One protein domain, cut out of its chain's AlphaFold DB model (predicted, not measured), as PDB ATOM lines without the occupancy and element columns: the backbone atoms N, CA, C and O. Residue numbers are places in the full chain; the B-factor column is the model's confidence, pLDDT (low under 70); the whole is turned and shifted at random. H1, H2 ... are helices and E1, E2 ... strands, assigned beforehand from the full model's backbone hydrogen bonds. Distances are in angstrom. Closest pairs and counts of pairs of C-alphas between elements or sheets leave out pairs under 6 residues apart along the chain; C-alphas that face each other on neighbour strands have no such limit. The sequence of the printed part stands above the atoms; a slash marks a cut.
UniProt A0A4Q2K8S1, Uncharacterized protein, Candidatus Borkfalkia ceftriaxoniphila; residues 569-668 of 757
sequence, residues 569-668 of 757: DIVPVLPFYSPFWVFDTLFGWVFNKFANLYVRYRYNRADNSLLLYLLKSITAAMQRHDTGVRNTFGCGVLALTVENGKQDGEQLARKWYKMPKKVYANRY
ATOM      1  N   ASP A 569      49.635  16.640 -23.504       91.38
ATOM      2  CA  ASP A 569      49.531  15.407 -24.274       91.38
ATOM      3  C   ASP A 569      48.539  15.552 -25.430       91.38
ATOM      4  O   ASP A 569      47.557  16.305 -25.374       91.38
ATOM      5  N   ILE A 570      48.815  14.818 -26.505       91.94
ATOM      6  CA  ILE A 570      47.965  14.765 -27.689       91.94
ATOM      7  C   ILE A 570      46.886  13.713 -27.448       91.94
ATOM      8  O   ILE A 570      47.156  12.511 -27.450       91.94
ATOM      9  N   VAL A 571      45.644  14.172 -27.306       91.69
ATOM     10  CA  VAL A 571      44.485  13.308 -27.054       91.69
ATOM     11  C   VAL A 571      43.505  13.401 -28.231       91.69
ATOM     12  O   VAL A 571      43.330  14.485 -28.797       91.69
ATOM     13  N   PRO A 572      42.856  12.297 -28.648       93.62
ATOM     14  CA  PRO A 572      41.831  12.342 -29.686       93.62
ATOM     15  C   PRO A 572      40.648  13.244 -29.308       93.62
ATOM     16  O   PRO A 572      40.041  13.077 -28.255       93.62
ATOM     17  N   VAL A 573      40.233  14.142 -30.206       94.00
ATOM     18  CA  VAL A 573      39.069  15.037 -30.008       94.00
ATOM     19  C   VAL A 573      37.717  14.351 -30.254       94.00
ATOM     20  O   VAL A 573      36.704  15.016 -30.492       94.00
ATOM     21  N   LEU A 574      37.693  13.016 -30.244       93.31
ATOM     22  CA  LEU A 574      36.474  12.238 -30.432       93.31
ATOM     23  C   LEU A 574      35.557  12.372 -29.202       93.31
ATOM     24  O   LEU A 574      36.045  12.390 -28.074       93.31
ATOM     25  N   PRO A 575      34.224  12.427 -29.387       91.00
ATOM     26  CA  PRO A 575      33.283  12.458 -28.268       91.00
ATOM     27  C   PRO A 575      33.451  11.267 -27.311       91.00
ATOM     28  O   PRO A 575      33.823  10.185 -27.753       91.00
ATOM     29  N   PHE A 576      33.111  11.436 -26.028       84.69
ATOM     30  CA  PHE A 576      33.238  10.376 -25.014       84.69
ATOM     31  C   PHE A 576      32.426   9.114 -25.346       84.69
ATOM     32  O   PHE A 576      32.916   8.003 -25.195       84.69
ATOM     33  N   TYR A 577      31.226   9.275 -25.911       79.06
ATOM     34  CA  TYR A 577      30.399   8.149 -26.368       79.06
ATOM     35  C   TYR A 577      30.975   7.412 -27.591       79.06
ATOM     36  O   TYR A 577      30.356   6.481 -28.103       79.06
ATOM     37  N   SER A 578      32.117   7.853 -28.129       86.31
ATOM     38  CA  SER A 578      32.754   7.193 -29.262       86.31
ATOM     39  C   SER A 578      33.131   5.756 -28.884       86.31
ATOM     40  O   SER A 578      33.853   5.568 -27.900       86.31
ATOM     41  N   PRO A 579      32.769   4.751 -29.706       87.31
ATOM     42  CA  PRO A 579      33.209   3.365 -29.517       87.31
ATOM     43  C   PRO A 579      34.734   3.213 -29.408       87.31
ATOM     44  O   PRO A 579      35.234   2.236 -28.856       87.31
ATOM     45  N   PHE A 580      35.481   4.199 -29.915       88.88
ATOM     46  CA  PHE A 580      36.930   4.262 -29.801       88.88
ATOM     47  C   PHE A 580      37.435   4.227 -28.351       88.88
ATOM     48  O   PHE A 580      38.425   3.561 -28.108       88.88
ATOM     49  N   TRP A 581      36.785   4.885 -27.385       88.25
ATOM     50  CA  TRP A 581      37.299   4.932 -26.004       88.25
ATOM     51  C   TRP A 581      37.273   3.561 -25.314       88.25
ATOM     52  O   TRP A 581      38.205   3.188 -24.600       88.25
ATOM     53  N   VAL A 582      36.238   2.769 -25.603       89.25
ATOM     54  CA  VAL A 582      36.160   1.363 -25.182       89.25
ATOM     55  C   VAL A 582      37.267   0.549 -25.857       89.25
ATOM     56  O   VAL A 582      37.955  -0.237 -25.207       89.25
ATOM     57  N   PHE A 583      37.476   0.772 -27.157       90.44
ATOM     58  CA  PHE A 583      38.525   0.104 -27.921       90.44
ATOM     59  C   PHE A 583      39.943   0.463 -27.446       90.44
ATOM     60  O   PHE A 583      40.772  -0.434 -27.335       90.44
ATOM     61  N   ASP A 584      40.225   1.731 -27.149       90.06
ATOM     62  CA  ASP A 584      41.527   2.231 -26.687       90.06
ATOM     63  C   ASP A 584      41.911   1.594 -25.348       90.06
ATOM     64  O   ASP A 584      43.011   1.067 -25.186       90.06
ATOM     65  N   THR A 585      40.948   1.513 -24.424       91.06
ATOM     66  CA  THR A 585      41.128   0.837 -23.131       91.06
ATOM     67  C   THR A 585      41.458  -0.648 -23.318       91.06
ATOM     68  O   THR A 585      42.404  -1.170 -22.720       91.06
ATOM     69  N   LEU A 586      40.715  -1.337 -24.195       91.06
ATOM     70  CA  LEU A 586      40.978  -2.736 -24.538       91.06
ATOM     71  C   LEU A 586      42.359  -2.902 -25.193       91.06
ATOM     72  O   LEU A 586      43.101  -3.823 -24.851       91.06
ATOM     73  N   PHE A 587      42.720  -2.013 -26.118       92.38
ATOM     74  CA  PHE A 587      44.003  -2.034 -26.811       92.38
ATOM     75  C   PHE A 587      45.173  -1.847 -25.845       92.38
ATOM     76  O   PHE A 587      46.097  -2.658 -25.881       92.38
ATOM     77  N   GLY A 588      45.114  -0.861 -24.945       90.88
ATOM     78  CA  GLY A 588      46.147  -0.637 -23.934       90.88
ATOM     79  C   GLY A 588      46.391  -1.877 -23.064       90.88
ATOM     80  O   GLY A 588      47.537  -2.269 -22.836       90.88
ATOM     81  N   TRP A 589      45.322  -2.569 -22.655       90.50
ATOM     82  CA  TRP A 589      45.435  -3.823 -21.903       90.50
ATOM     83  C   TRP A 589      46.088  -4.952 -22.720       90.50
ATOM     84  O   TRP A 589      47.038  -5.587 -22.248       90.50
ATOM     85  N   VAL A 590      45.634  -5.184 -23.960       90.62
ATOM     86  CA  VAL A 590      46.176  -6.243 -24.835       90.62
ATOM     87  C   VAL A 590      47.637  -5.963 -25.212       90.62
ATOM     88  O   VAL A 590      48.475  -6.869 -25.159       90.62
ATOM     89  N   PHE A 591      47.966  -4.721 -25.575       92.25
ATOM     90  CA  PHE A 591      49.297  -4.330 -26.038       92.25
ATOM     91  C   PHE A 591      50.352  -4.491 -24.941       92.25
ATOM     92  O   PHE A 591      51.398  -5.086 -25.193       92.25
ATOM     93  N   ASN A 592      50.054  -4.082 -23.704       90.50
ATOM     94  CA  ASN A 592      50.973  -4.242 -22.571       90.50
ATOM     95  C   ASN A 592      51.293  -5.717 -22.275       90.50
ATOM     96  O   ASN A 592      52.432  -6.072 -21.956       90.50
ATOM     97  N   LYS A 593      50.309  -6.617 -22.406       88.50
ATOM     98  CA  LYS A 593      50.544  -8.065 -22.265       88.50
ATOM     99  C   LYS A 593      51.369  -8.615 -23.429       88.50
ATOM    100  O   LYS A 593      52.281  -9.412 -23.204       88.50
ATOM    101  N   PHE A 594      51.085  -8.169 -24.649       90.94
ATOM    102  CA  PHE A 594      51.828  -8.568 -25.840       90.94
ATOM    103  C   PHE A 594      53.285  -8.097 -25.817       90.94
ATOM    104  O   PHE A 594      54.160  -8.900 -26.116       90.94
ATOM    105  N   ALA A 595      53.569  -6.850 -25.434       90.69
ATOM    106  CA  ALA A 595      54.927  -6.304 -25.398       90.69
ATOM    107  C   ALA A 595      55.840  -7.121 -24.469       90.69
ATOM    108  O   ALA A 595      56.908  -7.577 -24.878       90.69
ATOM    109  N   ASN A 596      55.362  -7.419 -23.257       88.25
ATOM    110  CA  ASN A 596      56.071  -8.271 -22.299       88.25
ATOM    111  C   ASN A 596      56.319  -9.689 -22.837       88.25
ATOM    112  O   ASN A 596      57.391 -10.265 -22.642       88.25
ATOM    113  N   LEU A 597      55.327 -10.263 -23.524       87.69
ATOM    114  CA  LEU A 597      55.457 -11.569 -24.165       87.69
ATOM    115  C   LEU A 597      56.461 -11.536 -25.327       87.69
ATOM    116  O   LEU A 597      57.266 -12.454 -25.460       87.69
ATOM    117  N   TYR A 598      56.422 -10.487 -26.149       90.75
ATOM    118  CA  TYR A 598      57.264 -10.312 -27.328       90.75
ATOM    119  C   TYR A 598      58.743 -10.205 -26.957       90.75
ATOM    120  O   TYR A 598      59.561 -10.897 -27.559       90.75
ATOM    121  N   VAL A 599      59.082  -9.415 -25.933       89.81
ATOM    122  CA  VAL A 599      60.465  -9.285 -25.441       89.81
ATOM    123  C   VAL A 599      60.994 -10.635 -24.952       89.81
ATOM    124  O   VAL A 599      62.048 -11.083 -25.398       89.81
ATOM    125  N   ARG A 600      60.230 -11.348 -24.111       88.31
ATOM    126  CA  ARG A 600      60.620 -12.683 -23.615       88.31
ATOM    127  C   ARG A 600      60.755 -13.712 -24.731       88.31
ATOM    128  O   ARG A 600      61.621 -14.579 -24.661       88.31
ATOM    129  N   TYR A 601      59.884 -13.631 -25.735       88.38
ATOM    130  CA  TYR A 601      59.964 -14.495 -26.900       88.38
ATOM    131  C   TYR A 601      61.240 -14.212 -27.691       88.38
ATOM    132  O   TYR A 601      61.992 -15.143 -27.927       88.38
ATOM    133  N   ARG A 602      61.516 -12.952 -28.062       88.94
ATOM    134  CA  ARG A 602      62.692 -12.584 -28.875       88.94
ATOM    135  C   ARG A 602      64.017 -12.825 -28.163       88.94
ATOM    136  O   ARG A 602      64.998 -13.102 -28.839       88.94
ATOM    137  N   TYR A 603      64.031 -12.754 -26.834       89.06
ATOM    138  CA  TYR A 603      65.200 -13.109 -26.033       89.06
ATOM    139  C   TYR A 603      65.519 -14.610 -26.101       89.06
ATOM    140  O   TYR A 603      66.668 -14.988 -26.282       89.06
ATOM    141  N   ASN A 604      64.508 -15.476 -25.980       88.25
ATOM    142  CA  ASN A 604      64.729 -16.924 -25.964       88.25
ATOM    143  C   ASN A 604      64.691 -17.563 -27.359       88.25
ATOM    144  O   ASN A 604      65.189 -18.671 -27.530       88.25
ATOM    145  N   ARG A 605      64.041 -16.934 -28.345       87.56
ATOM    146  CA  ARG A 605      63.709 -17.557 -29.631       87.56
ATOM    147  C   ARG A 605      63.835 -16.610 -30.820       87.56
ATOM    148  O   ARG A 605      63.269 -15.513 -30.836       87.56
ATOM    149  N   ALA A 606      64.478 -17.108 -31.871       86.62
ATOM    150  CA  ALA A 606      64.640 -16.442 -33.159       86.62
ATOM    151  C   ALA A 606      63.665 -16.929 -34.253       86.62
ATOM    152  O   ALA A 606      63.519 -16.245 -35.268       86.62
ATOM    153  N   ASP A 607      62.971 -18.054 -34.039       87.75
ATOM    154  CA  ASP A 607      62.044 -18.665 -35.000       87.75
ATOM    155  C   ASP A 607      60.654 -18.001 -35.019       87.75
ATOM    156  O   ASP A 607      60.236 -17.328 -34.072       87.75
ATOM    157  N   ASN A 608      59.880 -18.226 -36.085       86.56
ATOM    158  CA  ASN A 608      58.523 -17.697 -36.249       86.56
ATOM    159  C   ASN A 608      57.459 -18.733 -35.817       86.56
ATOM    160  O   ASN A 608      57.122 -19.677 -36.545       86.56
ATOM    161  N   SER A 609      56.881 -18.550 -34.625       87.94
ATOM    162  CA  SER A 609      55.803 -19.407 -34.103       87.94
ATOM    163  C   SER A 609      54.403 -18.963 -34.547       87.94
ATOM    164  O   SER A 609      54.135 -17.775 -34.738       87.94
ATOM    165  N   LEU A 610      53.471 -19.919 -34.662       86.56
ATOM    166  CA  LEU A 610      52.067 -19.644 -35.001       86.56
ATOM    167  C   LEU A 610      51.392 -18.704 -33.991       86.56
ATOM    168  O   LEU A 610      50.703 -17.766 -34.388       86.56
ATOM    169  N   LEU A 611      51.608 -18.933 -32.694       85.12
ATOM    170  CA  LEU A 611      51.027 -18.106 -31.638       85.12
ATOM    171  C   LEU A 611      51.506 -16.659 -31.732       85.12
ATOM    172  O   LEU A 611      50.682 -15.744 -31.725       85.12
ATOM    173  N   LEU A 612      52.822 -16.445 -31.865       87.75
ATOM    174  CA  LEU A 612      53.353 -15.094 -31.986       87.75
ATOM    175  C   LEU A 612      52.865 -14.436 -33.276       87.75
ATOM    176  O   LEU A 612      52.499 -13.267 -33.252       87.75
ATOM    177  N   TYR A 613      52.801 -15.179 -34.382       88.88
ATOM    178  CA  TYR A 613      52.275 -14.676 -35.648       88.88
ATOM    179  C   TYR A 613      50.822 -14.185 -35.525       88.88
ATOM    180  O   TYR A 613      50.508 -13.088 -35.994       88.88
ATOM    181  N   LEU A 614      49.939 -14.955 -34.878       88.38
ATOM    182  CA  LEU A 614      48.536 -14.577 -34.676       88.38
ATOM    183  C   LEU A 614      48.401 -13.378 -33.737       88.38
ATOM    184  O   LEU A 614      47.748 -12.399 -34.099       88.38
ATOM    185  N   LEU A 615      49.063 -13.416 -32.575       88.81
ATOM    186  CA  LEU A 615      49.037 -12.309 -31.618       88.81
ATOM    187  C   LEU A 615      49.592 -11.031 -32.243       88.81
ATOM    188  O   LEU A 615      48.922 -10.008 -32.184       88.81
ATOM    189  N   LYS A 616      50.744 -11.102 -32.922       90.81
ATOM    190  CA  LYS A 616      51.347  -9.974 -33.646       90.81
ATOM    191  C   LYS A 616      50.423  -9.446 -34.740       90.81
ATOM    192  O   LYS A 616      50.356  -8.241 -34.941       90.81
ATOM    193  N   SER A 617      49.698 -10.315 -35.446       89.75
ATOM    194  CA  SER A 617      48.746  -9.891 -36.483       89.75
ATOM    195  C   SER A 617      47.554  -9.132 -35.895       89.75
ATOM    196  O   SER A 617      47.162  -8.102 -36.445       89.75
ATOM    197  N   ILE A 618      46.999  -9.613 -34.778       89.88
ATOM    198  CA  ILE A 618      45.884  -8.969 -34.069       89.88
ATOM    199  C   ILE A 618      46.343  -7.643 -33.460       89.88
ATOM    200  O   ILE A 618      45.735  -6.608 -33.727       89.88
ATOM    201  N   THR A 619      47.442  -7.646 -32.702       92.19
ATOM    202  CA  THR A 619      47.961  -6.439 -32.047       92.19
ATOM    203  C   THR A 619      48.401  -5.398 -33.060       92.19
ATOM    204  O   THR A 619      48.082  -4.229 -32.881       92.19
ATOM    205  N   ALA A 620      49.020  -5.798 -34.176       93.31
ATOM    206  CA  ALA A 620      49.347  -4.872 -35.255       93.31
ATOM    207  C   ALA A 620      48.095  -4.292 -35.929       93.31
ATOM    208  O   ALA A 620      48.100  -3.122 -36.303       93.31
ATOM    209  N   ALA A 621      47.023  -5.071 -36.109       92.12
ATOM    210  CA  ALA A 621      45.770  -4.547 -36.655       92.12
ATOM    211  C   ALA A 621      45.117  -3.536 -35.699       92.12
ATOM    212  O   ALA A 621      44.678  -2.475 -36.145       92.12
ATOM    213  N   MET A 622      45.109  -3.834 -34.395       93.12
ATOM    214  CA  MET A 622      44.600  -2.922 -33.371       93.12
ATOM    215  C   MET A 622      45.444  -1.647 -33.279       93.12
ATOM    216  O   MET A 622      44.890  -0.555 -33.334       93.12
ATOM    217  N   GLN A 623      46.773  -1.780 -33.248       94.00
ATOM    218  CA  GLN A 623      47.709  -0.658 -33.217       94.00
ATOM    219  C   GLN A 623      47.553   0.231 -34.450       94.00
ATOM    220  O   GLN A 623      47.499   1.446 -34.320       94.00
ATOM    221  N   ARG A 624      47.407  -0.345 -35.652       93.25
ATOM    222  CA  ARG A 624      47.132   0.442 -36.867       93.25
ATOM    223  C   ARG A 624      45.848   1.257 -36.744       93.25
ATOM    224  O   ARG A 624      45.816   2.392 -37.211       93.25
ATOM    225  N   HIS A 625      44.797   0.684 -36.155       92.12
ATOM    226  CA  HIS A 625      43.546   1.406 -35.945       92.12
ATOM    227  C   HIS A 625      43.712   2.531 -34.918       92.12
ATOM    228  O   HIS A 625      43.371   3.672 -35.224       92.12
ATOM    229  N   ASP A 626      44.286   2.224 -33.752       92.88
ATOM    230  CA  ASP A 626      44.541   3.190 -32.682       92.88
ATOM    231  C   ASP A 626      45.437   4.344 -33.152       92.88
ATOM    232  O   ASP A 626      45.032   5.507 -33.130       92.88
ATOM    233  N   THR A 627      46.605   4.021 -33.708       93.44
ATOM    234  CA  THR A 627      47.548   5.004 -34.257       93.44
ATOM    235  C   THR A 627      46.899   5.826 -35.371       93.44
ATOM    236  O   THR A 627      47.070   7.040 -35.423       93.44
ATOM    237  N   GLY A 628      46.096   5.203 -36.242       92.69
ATOM    238  CA  GLY A 628      45.361   5.914 -37.289       92.69
ATOM    239  C   GLY A 628      44.370   6.940 -36.728       92.69
ATOM    240  O   GLY A 628      44.313   8.073 -37.216       92.69
ATOM    241  N   VAL A 629      43.620   6.579 -35.684       92.75
ATOM    242  CA  VAL A 629      42.675   7.483 -35.013       92.75
ATOM    243  C   VAL A 629      43.411   8.590 -34.259       92.75
ATOM    244  O   VAL A 629      43.059   9.756 -34.435       92.75
ATOM    245  N   ARG A 630      44.453   8.265 -33.486       92.62
ATOM    246  CA  ARG A 630      45.263   9.240 -32.736       92.62
ATOM    247  C   ARG A 630      45.982  10.229 -33.651       92.62
ATOM    248  O   ARG A 630      45.957  11.425 -33.383       92.62
ATOM    249  N   ASN A 631      46.533   9.774 -34.774       93.69
ATOM    250  CA  ASN A 631      47.187  10.663 -35.735       93.69
ATOM    251  C   ASN A 631      46.187  11.573 -36.453       93.69
ATOM    252  O   ASN A 631      46.507  12.727 -36.721       93.69
ATOM    253  N   THR A 632      44.980  11.081 -36.757       93.25
ATOM    254  CA  THR A 632      43.961  11.848 -37.500       93.25
ATOM    255  C   THR A 632      43.204  12.827 -36.606       93.25
ATOM    256  O   THR A 632      43.003  13.975 -36.989       93.25
ATOM    257  N   PHE A 633      42.785  12.379 -35.421       95.25
ATOM    258  CA  PHE A 633      41.926  13.132 -34.505       95.25
ATOM    259  C   PHE A 633      42.649  13.648 -33.261       95.25
ATOM    260  O   PHE A 633      42.004  14.242 -32.402       95.25
ATOM    261  N   GLY A 634      43.959  13.443 -33.136       94.50
ATOM    262  CA  GLY A 634      44.746  13.970 -32.028       94.50
ATOM    263  C   GLY A 634      44.768  15.497 -32.003       94.50
ATOM    264  O   GLY A 634      44.850  16.156 -33.040       94.50
ATOM    265  N   CYS A 635      44.723  16.064 -30.805       95.38
ATOM    266  CA  CYS A 635      44.961  17.480 -30.573       95.38
ATOM    267  C   CYS A 635      45.669  17.649 -29.227       95.38
ATOM    268  O   CYS A 635      45.170  17.182 -28.206       95.38
ATOM    269  N   GLY A 636      46.816  18.319 -29.238       93.31
ATOM    270  CA  GLY A 636      47.471  18.852 -28.046       93.31
ATOM    271  C   GLY A 636      47.231  20.357 -27.929       93.31
ATOM    272  O   GLY A 636      46.862  21.012 -28.907       93.31
ATOM    273  N   VAL A 637      47.435  20.911 -26.741       94.00
ATOM    274  CA  VAL A 637      47.356  22.345 -26.460       94.00
ATOM    275  C   VAL A 637      48.734  22.824 -26.021       94.00
ATOM    276  O   VAL A 637      49.296  22.303 -25.061       94.00
ATOM    277  N   LEU A 638      49.268  23.817 -26.726       92.00
ATOM    278  CA  LEU A 638      50.423  24.590 -26.285       92.00
ATOM    279  C   LEU A 638      49.910  25.801 -25.506       92.00
ATOM    280  O   LEU A 638      49.095  26.574 -26.022       92.00
ATOM    281  N   ALA A 639      50.360  25.935 -24.261       91.75
ATOM    282  CA  ALA A 639      50.193  27.151 -23.484       91.75
ATOM    283  C   ALA A 639      51.271  28.141 -23.931       91.75
ATOM    284  O   ALA A 639      52.463  27.834 -23.865       91.75
ATOM    285  N   LEU A 640      50.829  29.284 -24.443       91.25
ATOM    286  CA  LEU A 640      51.693  30.314 -24.993       91.25
ATOM    287  C   LEU A 640      51.576  31.580 -24.161       91.25
ATOM    288  O   LEU A 640      50.466  32.000 -23.827       91.25
ATOM    289  N   THR A 641      52.709  32.220 -23.934       89.31
ATOM    290  CA  THR A 641      52.770  33.583 -23.424       89.31
ATOM    291  C   THR A 641      53.166  34.490 -24.569       89.31
ATOM    292  O   THR A 641      54.157  34.227 -25.251       89.31
ATOM    293  N   VAL A 642      52.371  35.528 -24.817       86.50
ATOM    294  CA  VAL A 642      52.687  36.532 -25.829       86.50
ATOM    295  C   VAL A 642      53.049  37.833 -25.144       86.50
ATOM    296  O   VAL A 642      52.263  38.359 -24.358       86.50
ATOM    297  N   GLU A 643      54.229  38.340 -25.463       83.94
ATOM    298  CA  GLU A 643      54.770  39.585 -24.940       83.94
ATOM    299  C   GLU A 643      55.136  40.505 -26.109       83.94
ATOM    300  O   GLU A 643      55.543  40.054 -27.188       83.94
ATOM    301  N   ASN A 644      54.993  41.813 -25.909       74.88
ATOM    302  CA  ASN A 644      55.535  42.783 -26.851       74.88
ATOM    303  C   ASN A 644      57.073  42.706 -26.835       74.88
ATOM    304  O   ASN A 644      57.676  42.540 -25.777       74.88
ATOM    305  N   GLY A 645      57.727  42.867 -27.985       66.12
ATOM    306  CA  GLY A 645      59.183  42.770 -28.124       66.12
ATOM    307  C   GLY A 645      60.001  43.698 -27.213       66.12
ATOM    308  O   GLY A 645      61.175  43.420 -26.953       66.12
ATOM    309  N   LYS A 646      59.377  44.772 -26.703       63.12
ATOM    310  CA  LYS A 646      59.939  45.698 -25.705       63.12
ATOM    311  C   LYS A 646      60.115  45.093 -24.309       63.12
ATOM    312  O   LYS A 646      60.921  45.600 -23.541       63.12
ATOM    313  N   GLN A 647      59.426  43.989 -24.019       65.06
ATOM    314  CA  GLN A 647      59.367  43.357 -22.702       65.06
ATOM    315  C   GLN A 647      58.849  44.290 -21.601       65.06
ATOM    316  O   GLN A 647      59.435  44.407 -20.529       65.06
ATOM    317  N   ASP A 648      57.723  44.953 -21.876       62.00
ATOM    318  CA  ASP A 648      57.058  45.861 -20.931       62.00
ATOM    319  C   ASP A 648      56.416  45.112 -19.731       62.00
ATOM    320  O   ASP A 648      55.776  45.730 -18.883       62.00
ATOM    321  N   GLY A 649      56.557  43.779 -19.647       66.50
ATOM    322  CA  GLY A 649      56.047  42.937 -18.558       66.50
ATOM    323  C   GLY A 649      54.581  42.503 -18.698       66.50
ATOM    324  O   GLY A 649      54.139  41.602 -17.985       66.50
ATOM    325  N   GLU A 650      53.822  43.080 -19.635       75.12
ATOM    326  CA  GLU A 650      52.453  42.648 -19.938       75.12
ATOM    327  C   GLU A 650      52.447  41.361 -20.775       75.12
ATOM    328  O   GLU A 650      52.675  41.359 -21.987       75.12
ATOM    329  N   GLN A 651      52.160  40.245 -20.109       82.19
ATOM    330  CA  GLN A 651      52.132  38.915 -20.705       82.19
ATOM    331  C   GLN A 651      50.696  38.443 -20.957       82.19
ATOM    332  O   GLN A 651      49.897  38.264 -20.036       82.19
ATOM    333  N   LEU A 652      50.360  38.192 -22.224       85.00
ATOM    334  CA  LEU A 652      49.054  37.678 -22.629       85.00
ATOM    335  C   LEU A 652      49.093  36.156 -22.777       85.00
ATOM    336  O   LEU A 652      49.691  35.618 -23.709       85.00
ATOM    337  N   ALA A 653      48.371  35.457 -21.901       89.25
ATOM    338  CA  ALA A 653      48.199  34.013 -22.007       89.25
ATOM    339  C   ALA A 653      47.284  33.649 -23.190       89.25
ATOM    340  O   ALA A 653      46.130  34.086 -23.304       89.25
ATOM    341  N   ARG A 654      47.792  32.800 -24.080       91.75
ATOM    342  CA  ARG A 654      47.094  32.285 -25.259       91.75
ATOM    343  C   ARG A 654      47.272  30.774 -25.368       91.75
ATOM    344  O   ARG A 654      48.093  30.155 -24.700       91.75
ATOM    345  N   LYS A 655      46.428  30.151 -26.190       93.38
ATOM    346  CA  LYS A 655      46.441  28.703 -26.426       93.38
ATOM    347  C   LYS A 655      46.574  28.440 -27.910       93.38
ATOM    348  O   LYS A 655      45.818  29.016 -28.691       93.38
ATOM    349  N   TRP A 656      47.454  27.516 -28.264       94.25
ATOM    350  CA  TRP A 656      47.567  27.003 -29.620       94.25
ATOM    351  C   TRP A 656      47.223  25.522 -29.674       94.25
ATOM    352  O   TRP A 656      47.650  24.739 -28.827       94.25
ATOM    353  N   TYR A 657      46.443  25.128 -30.673       95.31
ATOM    354  CA  TYR A 657      46.000  23.750 -30.843       95.31
ATOM    355  C   TYR A 657      46.921  23.031 -31.824       95.31
ATOM    356  O   TYR A 657      46.825  23.230 -33.033       95.31
ATOM    357  N   LYS A 658      47.798  22.172 -31.304       93.00
ATOM    358  CA  LYS A 658      48.742  21.378 -32.092       93.00
ATOM    359  C   LYS A 658      48.062  20.101 -32.577       93.00
ATOM    360  O   LYS A 658      47.689  19.243 -31.777       93.00
ATOM    361  N   MET A 659      47.907  19.960 -33.888       95.00
ATOM    362  CA  MET A 659      47.185  18.838 -34.499       95.00
ATOM    363  C   MET A 659      48.153  17.957 -35.312       95.00
ATOM    364  O   MET A 659      48.684  18.421 -36.325       95.00
ATOM    365  N   PRO A 660      48.385  16.682 -34.930       92.94
ATOM    366  CA  PRO A 660      49.382  15.816 -35.565       92.94
ATOM    367  C   PRO A 660      49.166  15.635 -37.060       92.94
ATOM    368  O   PRO A 660      50.118  15.718 -37.827       92.94
ATOM    369  N   LYS A 661      47.912  15.452 -37.492       93.25
ATOM    370  CA  LYS A 661      47.570  15.290 -38.909       93.25
ATOM    371  C   LYS A 661      48.023  16.473 -39.769       93.25
ATOM    372  O   LYS A 661      48.351  16.276 -40.934       93.25
ATOM    373  N   LYS A 662      48.042  17.682 -39.205       92.62
ATOM    374  CA  LYS A 662      48.481  18.887 -39.906       92.62
ATOM    375  C   LYS A 662      50.004  18.947 -39.993       92.62
ATOM    376  O   LYS A 662      50.517  19.114 -41.093       92.62
ATOM    377  N   VAL A 663      50.690  18.758 -38.863       89.75
ATOM    378  CA  VAL A 663      52.132  19.022 -38.690       89.75
ATOM    379  C   VAL A 663      53.015  17.804 -38.983       89.75
ATOM    380  O   VAL A 663      53.984  17.900 -39.724       89.75
ATOM    381  N   TYR A 664      52.674  16.630 -38.455       89.50
ATOM    382  CA  TYR A 664      53.497  15.414 -38.551       89.50
ATOM    383  C   TYR A 664      53.142  14.524 -39.744       89.50
ATOM    384  O   TYR A 664      53.563  13.375 -39.824       89.50
ATOM    385  N   ALA A 665      52.378  15.035 -40.704       89.50
ATOM    386  CA  ALA A 665      52.121  14.337 -41.955       89.50
ATOM    387  C   ALA A 665      53.299  14.495 -42.930       89.50
ATOM    388  O   ALA A 665      53.054  14.829 -44.079       89.50
ATOM    389  N   ASN A 666      54.549  14.306 -42.493       89.62
ATOM    390  CA  ASN A 666      55.763  14.578 -43.279       89.62
ATOM    391  C   ASN A 666      55.800  16.018 -43.835       89.62
ATOM    392  O   ASN A 666      56.063  16.235 -45.017       89.62
ATOM    393  N   ARG A 667      55.456  17.011 -42.997       89.38
ATOM    394  CA  ARG A 667      55.547  18.435 -43.373       89.38
ATOM    395  C   ARG A 667      56.948  18.976 -43.270       89.38
ATOM    396  O   ARG A 667      57.334  19.795 -44.082       89.38
ATOM    397  N   TYR A 668      57.648  18.566 -42.235       89.12
ATOM    398  CA  TYR A 668      58.998  18.985 -41.938       89.12
ATOM    399  C   TYR A 668      59.683  17.812 -41.245       89.12
ATOM    400  O   TYR A 668      59.011  16.894 -40.757       89.12
TER     401      TYR A 668
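AT A GLANCE: This is residues 569 to 668 of the 757 residues of an uncharacterized protein of Candidatus Borkfalkia ceftriaxoniphila (UniProt A0A4Q2K8S1). A long, slender model: two long helices, H1 and H2, fold back as a helical hairpin and cross near their middles, and a long two-stranded hairpin, E1 and E2, makes an arm beyond the last residues of H2. The short helix H3 packs on residues 631 to 633 of H2, where H2 runs on into the arm at E1. The printed part has 100 residues, with three named helices and two named strands in the order H1, H2, E1, E2, H3; the sheet, E1 - E2, is antiparallel and the class is mixed, helices and strands. The whole is extended, with a radius of gyration of the C-alphas of 20.4 A and spans of 66 by 34 by 24 A.

IN THESE COORDINATES: H1, residues 579 to 604, begins with C-alpha 579 at (33.209, 3.365, -29.517), is 37.7 A long and has a kink of 25 degrees near residue 590. H2, residues 610 to 633, is 34.3 A long. E1, residues 634 to 644, spans 31.2 A, and E2, residues 651 to 658, 21.2 A. H3, residues 660 to 663, ends with C-alpha 663 at (52.132, 19.022, -38.690).

HOW THE PARTS SIT: H1 and H2 touch, their closest C-alphas, of Phe 591 and Thr 619, 6.5 A apart, at a steep tilt of 43 degrees, opposite ways. Residues 571 to 572 pair antiparallel with 634 to 635 of E1. In the hairpin of E1 and E2, N 638 and O 656 are 2.8 A apart, within hydrogen-bond range. H2 touches H3 with residues 631 to 633 alone; the closest C-alphas, of Thr 632 and Lys 661, are 5.2 A apart. H1 is apart from E1, E2 and H3. In H1 and H2 every O i to N i+4 pair is within hydrogen-bond range; H3 is too short for one.

THE WHOLE: The C-alphas farthest apart, of Leu 610 and Asp 648, are 67.2 A apart. The printed part has no cut and no long link. Residues 602 to 608, of which 602 to 604 belong to H1, stand free. Mean pLDDT of the printed part is 88.8; residues 645 to 649 are under 70.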